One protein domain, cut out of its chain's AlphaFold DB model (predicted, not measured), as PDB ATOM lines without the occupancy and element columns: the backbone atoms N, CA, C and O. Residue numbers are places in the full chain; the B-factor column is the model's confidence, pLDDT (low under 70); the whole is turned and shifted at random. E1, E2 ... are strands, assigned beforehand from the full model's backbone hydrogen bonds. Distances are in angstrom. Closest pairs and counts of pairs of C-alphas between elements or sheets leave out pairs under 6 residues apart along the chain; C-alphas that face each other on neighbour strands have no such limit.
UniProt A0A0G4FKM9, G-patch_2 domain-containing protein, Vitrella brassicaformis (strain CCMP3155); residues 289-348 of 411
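Overview. This is residues 289 to 348 of the 411 residues of the protein "G-patch_2 domain-containing protein" of Vitrella brassicaformis (strain CCMP3155) (UniProt A0A0G4FKM9). A small, partly open barrel is made by one strongly twisted, curled sheet, in which E2 bends by 73 degrees at residue 315 and pairs with E3 and E1. The 60 printed residues include five strands and no named helix, all strand in class; the antiparallel order is E4, E3, E2, E1, E5, with E1 to E4 a meander of successive antiparallel neighbours. It is compact, radius of gyration of the C-alphas 10.3 A, spanning 30 by 24 by 21 A.

Arrangement. Within hydrogen-bond range, E2, residues 311 to 320, forms hairpins with E3, residues 323 to 330, N 325 to O 318 2.8 A, and E1, residues 297 to 300, N 298 to O 312 2.8 A. E3 and E4, residues 336 to 340, form another, N 337 to O 328 2.8 A. E5, residues 344 to 346, neighbours E1, N 345 to O 299 2.9 A; E4 and E5 meet only through their link.

Along the chain. First to last C-alpha, E2 measures 23.3 A and E3 21.5 A. E1 begins at C-alpha 297 (42.200, -34.084, 5.556); E5 ends at C-alpha 346 (37.335, -39.376, 6.533).

Size, cuts and confidence. The farthest C-alphas, Gly 322 and Gly 332, are 30.7 A apart. The printed part has no cut, no long link and no residue under pLDDT 70.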
ATOM      1  N   ALA A 289      23.514 -29.582   5.468       84.31
ATOM      2  CA  ALA A 289      23.490 -30.882   6.134       84.31
ATOM      3  C   ALA A 289      24.619 -31.790   5.605       84.31
ATOM      4  O   ALA A 289      24.369 -32.853   5.049       84.31
ATOM      5  N   THR A 290      25.865 -31.335   5.727       93.25
ATOM      6  CA  THR A 290      27.082 -31.992   5.262       93.25
ATOM      7  C   THR A 290      28.062 -32.132   6.415       93.25
ATOM      8  O   THR A 290      28.122 -31.292   7.311       93.25
ATOM      9  N   TRP A 291      28.826 -33.220   6.401       95.62
ATOM     10  CA  TRP A 291      29.906 -33.451   7.363       95.62
ATOM     11  C   TRP A 291      31.217 -32.760   6.943       95.62
ATOM     12  O   TRP A 291      32.171 -32.705   7.720       95.62
ATOM     13  N   LEU A 292      31.280 -32.232   5.715       96.44
ATOM     14  CA  LEU A 292      32.473 -31.595   5.169       96.44
ATOM     15  C   LEU A 292      32.705 -30.213   5.781       96.44
ATOM     16  O   LEU A 292      31.841 -29.340   5.743       96.44
ATOM     17  N   LEU A 293      33.925 -29.995   6.266       95.69
ATOM     18  CA  LEU A 293      34.398 -28.717   6.788       95.69
ATOM     19  C   LEU A 293      35.698 -28.321   6.080       95.69
ATOM     20  O   LEU A 293      36.462 -29.173   5.615       95.69
ATOM     21  N   LYS A 294      35.968 -27.016   6.013       96.44
ATOM     22  CA  LYS A 294      37.249 -26.495   5.525       96.44
ATOM     23  C   LYS A 294      38.393 -26.959   6.433       96.44
ATOM     24  O   LYS A 294      38.222 -27.027   7.646       96.44
ATOM     25  N   GLY A 295      39.539 -27.282   5.836       97.00
ATOM     26  CA  GLY A 295      40.761 -27.718   6.521       97.00
ATOM     27  C   GLY A 295      40.807 -29.201   6.905       97.00
ATOM     28  O   GLY A 295      41.833 -29.663   7.390       97.00
ATOM     29  N   LEU A 296      39.743 -29.976   6.663       97.94
ATOM     30  CA  LEU A 296      39.773 -31.425   6.887       97.94
ATOM     31  C   LEU A 296      40.723 -32.133   5.914       97.94
ATOM     32  O   LEU A 296      40.769 -31.791   4.728       97.94
ATOM     33  N   VAL A 297      41.415 -33.166   6.389       98.25
ATOM     34  CA  VAL A 297      42.200 -34.084   5.556       98.25
ATOM     35  C   VAL A 297      41.320 -35.268   5.168       98.25
ATOM     36  O   VAL A 297      40.957 -36.097   5.993       98.25
ATOM     37  N   VAL A 298      40.977 -35.365   3.890       98.56
ATOM     38  CA  VAL A 298      40.078 -36.390   3.344       98.56
ATOM     39  C   VAL A 298      40.811 -37.287   2.356       98.56
ATOM     40  O   VAL A 298      41.849 -36.920   1.799       98.56
ATOM     41  N   LYS A 299      40.260 -38.473   2.102       98.56
ATOM     42  CA  LYS A 299      40.751 -39.401   1.080       98.56
ATOM     43  C   LYS A 299      39.694 -39.610   0.013       98.56
ATOM     44  O   LYS A 299      38.516 -39.770   0.310       98.56
ATOM     45  N   ILE A 300      40.119 -39.661  -1.243       98.56
ATOM     46  CA  ILE A 300      39.211 -39.937  -2.354       98.56
ATOM     47  C   ILE A 300      38.917 -41.442  -2.405       98.56
ATOM     48  O   ILE A 300      39.765 -42.248  -2.790       98.56
ATOM     49  N   ALA A 301      37.698 -41.829  -2.038       98.38
ATOM     50  CA  ALA A 301      37.241 -43.216  -1.929       98.38
ATOM     51  C   ALA A 301      36.589 -43.752  -3.217       98.38
ATOM     52  O   ALA A 301      36.430 -44.960  -3.402       98.38
ATOM     53  N   SER A 302      36.206 -42.871  -4.141       98.12
ATOM     54  CA  SER A 302      35.561 -43.281  -5.391       98.12
ATOM     55  C   SER A 302      36.566 -43.811  -6.415       98.12
ATOM     56  O   SER A 302      37.354 -43.047  -6.964       98.12
ATOM     57  N   GLN A 303      36.448 -45.092  -6.781       98.12
ATOM     58  CA  GLN A 303      37.260 -45.734  -7.832       98.12
ATOM     59  C   GLN A 303      37.117 -45.085  -9.217       98.12
ATOM     60  O   GLN A 303      38.002 -45.207 -10.055       98.12
ATOM     61  N   LYS A 304      35.994 -44.405  -9.480       98.06
ATOM     62  CA  LYS A 304      35.753 -43.700 -10.752       98.06
ATOM     63  C   LYS A 304      36.509 -42.376 -10.855       98.06
ATOM     64  O   LYS A 304      36.518 -41.767 -11.918       98.06
ATOM     65  N   HIS A 305      37.048 -41.889  -9.740       98.25
ATOM     66  CA  HIS A 305      37.745 -40.617  -9.698       98.25
ATOM     67  C   HIS A 305      39.219 -40.827 -10.092       98.25
ATOM     68  O   HIS A 305      39.817 -41.799  -9.632       98.25
ATOM     69  N   PRO A 306      39.831 -39.946 -10.909       98.00
ATOM     70  CA  PRO A 306      41.207 -40.129 -11.391       98.00
ATOM     71  C   PRO A 306      42.249 -40.197 -10.267       98.00
ATOM     72  O   PRO A 306      43.249 -40.887 -10.401       98.00
ATOM     73  N   ASN A 307      41.992 -39.521  -9.148       98.06
ATOM     74  CA  ASN A 307      42.869 -39.480  -7.973       98.06
ATOM     75  C   ASN A 307      42.417 -40.444  -6.857       98.06
ATOM     76  O   ASN A 307      42.435 -40.094  -5.679       98.06
ATOM     77  N   TYR A 308      41.915 -41.630  -7.214       98.38
ATOM     78  CA  TYR A 308      41.457 -42.627  -6.239       98.38
ATOM     79  C   TYR A 308      42.565 -42.984  -5.230       98.38
ATOM     80  O   TYR A 308      43.694 -43.276  -5.611       98.38
ATOM     81  N   ARG A 309      42.209 -43.007  -3.937       98.12
ATOM     82  CA  ARG A 309      43.064 -43.243  -2.754       98.12
ATOM     83  C   ARG A 309      44.061 -42.146  -2.397       98.12
ATOM     84  O   ARG A 309      44.719 -42.287  -1.365       98.12
ATOM     85  N   GLU A 310      44.152 -41.067  -3.164       98.44
ATOM     86  CA  GLU A 310      44.969 -39.926  -2.759       98.44
ATOM     87  C   GLU A 310      44.311 -39.173  -1.593       98.44
ATOM     88  O   GLU A 310      43.083 -39.049  -1.517       98.44
ATOM     89  N   LYS A 311      45.149 -38.697  -0.667       98.38
ATOM     90  CA  LYS A 311      44.750 -37.831   0.443       98.38
ATOM     91  C   LYS A 311      44.890 -36.368   0.040       98.38
ATOM     92  O   LYS A 311      45.803 -36.011  -0.708       98.38
ATOM     93  N   GLY A 312      44.034 -35.514   0.577       98.19
ATOM     94  CA  GLY A 312      44.137 -34.079   0.374       98.19
ATOM     95  C   GLY A 312      43.392 -33.261   1.416       98.19
ATOM     96  O   GLY A 312      42.560 -33.780   2.153       98.19
ATOM     97  N   ARG A 313      43.706 -31.969   1.460       98.25
ATOM     98  CA  ARG A 313      43.113 -30.986   2.368       98.25
ATOM     99  C   ARG A 313      41.924 -30.295   1.704       98.25
ATOM    100  O   ARG A 313      42.027 -29.841   0.564       98.25
ATOM    101  N   VAL A 314      40.802 -30.195   2.405       98.25
ATOM    102  CA  VAL A 314      39.607 -29.481   1.939       98.25
ATOM    103  C   VAL A 314      39.848 -27.967   1.990       98.25
ATOM    104  O   VAL A 314      40.060 -27.407   3.062       98.25
ATOM    105  N   LEU A 315      39.780 -27.289   0.843       97.88
ATOM    106  CA  LEU A 315      39.963 -25.836   0.731       97.88
ATOM    107  C   LEU A 315      38.644 -25.059   0.805       97.88
ATOM    108  O   LEU A 315      38.583 -24.007   1.441       97.88
ATOM    109  N   SER A 316      37.605 -25.549   0.130       96.88
ATOM    110  CA  SER A 316      36.290 -24.903   0.069       96.88
ATOM    111  C   SER A 316      35.190 -25.934  -0.144       96.88
ATOM    112  O   SER A 316      35.398 -26.907  -0.864       96.88
ATOM    113  N   VAL A 317      34.020 -25.688   0.443       96.94
ATOM    114  CA  VAL A 317      32.810 -26.512   0.315       96.94
ATOM    115  C   VAL A 317      31.703 -25.621  -0.248       96.94
ATOM    116  O   VAL A 317      31.563 -24.484   0.196       96.94
ATOM    117  N   TRP A 318      30.955 -26.096  -1.242       96.56
ATOM    118  CA  TRP A 318      29.819 -25.375  -1.825       96.56
ATOM    119  C   TRP A 318      28.715 -26.348  -2.241       96.56
ATOM    120  O   TRP A 318      28.943 -27.550  -2.381       96.56
ATOM    121  N   GLU A 319      27.509 -25.831  -2.451       96.00
ATOM    122  CA  GLU A 319      26.374 -26.609  -2.941       96.00
ATOM    123  C   GLU A 319      26.036 -26.216  -4.381       96.00
ATOM    124  O   GLU A 319      25.946 -25.037  -4.717       96.00
ATOM    125  N   GLU A 320      25.827 -27.211  -5.241       96.06
ATOM    126  CA  GLU A 320      25.385 -27.009  -6.618       96.06
ATOM    127  C   GLU A 320      24.354 -28.082  -6.987       96.06
ATOM    128  O   GLU A 320      24.647 -29.280  -7.005       96.06
ATOM    129  N   GLY A 321      23.117 -27.656  -7.260       94.19
ATOM    130  CA  GLY A 321      22.035 -28.552  -7.679       94.19
ATOM    131  C   GLY A 321      21.611 -29.577  -6.618       94.19
ATOM    132  O   GLY A 321      21.355 -30.734  -6.963       94.19
ATOM    133  N   GLY A 322      21.569 -29.188  -5.338       93.62
ATOM    134  CA  GLY A 322      21.195 -30.087  -4.236       93.62
ATOM    135  C   GLY A 322      22.280 -31.105  -3.874       93.62
ATOM    136  O   GLY A 322      21.993 -32.146  -3.278       93.62
ATOM    137  N   ARG A 323      23.520 -30.882  -4.326       95.50
ATOM    138  CA  ARG A 323      24.673 -31.742  -4.052       95.50
ATOM    139  C   ARG A 323      25.808 -30.908  -3.496       95.50
ATOM    140  O   ARG A 323      26.107 -29.839  -4.021       95.50
ATOM    141  N   VAL A 324      26.468 -31.450  -2.483       96.50
ATOM    142  CA  VAL A 324      27.630 -30.821  -1.863       96.50
ATOM    143  C   VAL A 324      28.892 -31.233  -2.611       96.50
ATOM    144  O   VAL A 324      29.185 -32.423  -2.796       96.50
ATOM    145  N   TRP A 325      29.623 -30.218  -3.046       97.69
ATOM    146  CA  TRP A 325      30.901 -30.307  -3.725       97.69
ATOM    147  C   TRP A 325      31.983 -29.670  -2.867       97.69
ATOM    148  O   TRP A 325      31.734 -28.794  -2.037       97.69
ATOM    149  N   THR A 326      33.209 -30.128  -3.058       98.00
ATOM    150  CA  THR A 326      34.359 -29.608  -2.339       98.00
ATOM    151  C   THR A 326      35.595 -29.598  -3.217       98.00
ATOM    152  O   THR A 326      35.764 -30.447  -4.093       98.00
ATOM    153  N   ARG A 327      36.468 -28.624  -2.971       98.56
ATOM    154  CA  ARG A 327      37.756 -28.471  -3.639       98.56
ATOM    155  C   ARG A 327      38.831 -28.965  -2.699       98.56
ATOM    156  O   ARG A 327      39.073 -28.365  -1.654       98.56
ATOM    157  N   VAL A 328      39.492 -30.043  -3.090       98.56
ATOM    158  CA  VAL A 328      40.508 -30.734  -2.301       98.56
ATOM    159  C   VAL A 328      41.884 -30.483  -2.914       98.56
ATOM    160  O   VAL A 328      42.072 -30.667  -4.115       98.56
ATOM    161  N   GLN A 329      42.859 -30.065  -2.109       98.50
ATOM    162  CA  GLN A 329      44.266 -29.976  -2.500       98.50
ATOM    163  C   GLN A 329      44.992 -31.258  -2.101       98.50
ATOM    164  O   GLN A 329      45.145 -31.549  -0.917       98.50
ATOM    165  N   LEU A 330      45.429 -32.039  -3.084       98.50
ATOM    166  CA  LEU A 330      46.080 -33.328  -2.853       98.50
ATOM    167  C   LEU A 330      47.466 -33.136  -2.222       98.50
ATOM    168  O   LEU A 330      48.250 -32.325  -2.709       98.50
ATOM    169  N   GLN A 331      47.783 -33.892  -1.166       96.94
ATOM    170  CA  GLN A 331      49.036 -33.729  -0.409       96.94
ATOM    171  C   GLN A 331      50.281 -34.127  -1.219       96.94
ATOM    172  O   GLN A 331      51.329 -33.513  -1.066       96.94
ATOM    173  N   GLY A 332      50.176 -35.130  -2.099       96.12
ATOM    174  CA  GLY A 332      51.318 -35.594  -2.896       96.12
ATOM    175  C   GLY A 332      51.614 -34.714  -4.112       96.12
ATOM    176  O   GLY A 332      52.761 -34.375  -4.373       96.12
ATOM    177  N   SER A 333      50.578 -34.341  -4.866       97.31
ATOM    178  CA  SER A 333      50.735 -33.610  -6.132       97.31
ATOM    179  C   SER A 333      50.550 -32.097  -6.008       97.31
ATOM    180  O   SER A 333      50.835 -31.371  -6.958       97.31
ATOM    181  N   GLY A 334      49.990 -31.605  -4.897       97.69
ATOM    182  CA  GLY A 334      49.563 -30.210  -4.740       97.69
ATOM    183  C   GLY A 334      48.399 -29.803  -5.655       97.69
ATOM    184  O   GLY A 334      47.926 -28.665  -5.586       97.69
ATOM    185  N   LYS A 335      47.917 -30.714  -6.512       98.31
ATOM    186  CA  LYS A 335      46.845 -30.461  -7.473       98.31
ATOM    187  C   LYS A 335      45.529 -30.243  -6.734       98.31
ATOM    188  O   LYS A 335      45.181 -30.995  -5.824       98.31
ATOM    189  N   LYS A 336      44.780 -29.228  -7.159       98.50
ATOM    190  CA  LYS A 336      43.420 -28.966  -6.683       98.50
ATOM    191  C   LYS A 336      42.434 -29.750  -7.538       98.50
ATOM    192  O   LYS A 336      42.495 -29.668  -8.766       98.50
ATOM    193  N   VAL A 337      41.559 -30.514  -6.900       98.50
ATOM    194  CA  VAL A 337      40.556 -31.335  -7.576       98.50
ATOM    195  C   VAL A 337      39.209 -31.165  -6.897       98.50
ATOM    196  O   VAL A 337      39.132 -31.094  -5.673       98.50
ATOM    197  N   ASP A 338      38.157 -31.092  -7.704       98.38
ATOM    198  CA  ASP A 338      36.791 -30.971  -7.217       98.38
ATOM    199  C   ASP A 338      36.188 -32.378  -7.062       98.38
ATOM    200  O   ASP A 338      36.248 -33.198  -7.980       98.38
ATOM    201  N   ALA A 339      35.631 -32.669  -5.890       98.38
ATOM    202  CA  ALA A 339      35.032 -33.954  -5.546       98.38
ATOM    203  C   ALA A 339      33.683 -33.743  -4.852       98.38
ATOM    204  O   ALA A 339      33.476 -32.762  -4.142       98.38
ATOM    205  N   SER A 340      32.750 -34.668  -5.057       97.69
ATOM    206  CA  SER A 340      31.482 -34.673  -4.314       97.69
ATOM    207  C   SER A 340      31.647 -35.346  -2.952       97.69
ATOM    208  O   SER A 340      32.478 -36.242  -2.802       97.69
ATOM    209  N   GLU A 341      30.809 -34.982  -1.980       96.81
ATOM    210  CA  GLU A 341      30.827 -35.551  -0.620       96.81
ATOM    211  C   GLU A 341      30.847 -37.089  -0.600       96.81
ATOM    212  O   GLU A 341      31.619 -37.702   0.126       96.81
ATOM    213  N   LYS A 342      30.075 -37.729  -1.488       96.75
ATOM    214  CA  LYS A 342      29.980 -39.199  -1.596       96.75
ATOM    215  C   LYS A 342      31.250 -39.880  -2.112       96.75
ATOM    216  O   LYS A 342      31.338 -41.104  -2.096       96.75
ATOM    217  N   GLN A 343      32.181 -39.117  -2.675       98.19
ATOM    218  CA  GLN A 343      33.441 -39.631  -3.209       98.19
ATOM    219  C   GLN A 343      34.581 -39.535  -2.198       98.19
ATOM    220  O   GLN A 343      35.686 -39.977  -2.518       98.19
ATOM    221  N   LEU A 344      34.324 -38.959  -1.025       98.38
ATOM    222  CA  LEU A 344      35.304 -38.725   0.020       98.38
ATOM    223  C   LEU A 344      35.059 -39.645   1.214       98.38
ATOM    224  O   LEU A 344      33.937 -40.056   1.489       98.38
ATOM    225  N   GLU A 345      36.146 -39.960   1.901       98.06
ATOM    226  CA  GLU A 345      36.206 -40.739   3.134       98.06
ATOM    227  C   GLU A 345      36.990 -39.917   4.163       98.06
ATOM    228  O   GLU A 345      37.933 -39.195   3.798       98.06
ATOM    229  N   THR A 346      36.592 -39.996   5.433       98.19
ATOM    230  CA  THR A 346      37.335 -39.376   6.533       98.19
ATOM    231  C   THR A 346      38.691 -40.059   6.695       98.19
ATOM    232  O   THR A 346      38.882 -41.232   6.368       98.19
ATOM    233  N   VAL A 347      39.687 -39.315   7.168       98.00
ATOM    234  CA  VAL A 347      41.022 -39.860   7.424       98.00
ATOM    235  C   VAL A 347      41.400 -39.542   8.853       98.00
ATOM    236  O   VAL A 347      41.268 -38.410   9.297       98.00
ATOM    237  N   VAL A 348      41.907 -40.545   9.561       98.00
ATOM    238  CA  VAL A 348      42.537 -40.377  10.869       98.00
ATOM    239  C   VAL A 348      43.927 -40.996  10.774       98.00
ATOM    240  O   VAL A 348      44.075 -42.219  10.793       98.00
TER     241      VAL A 348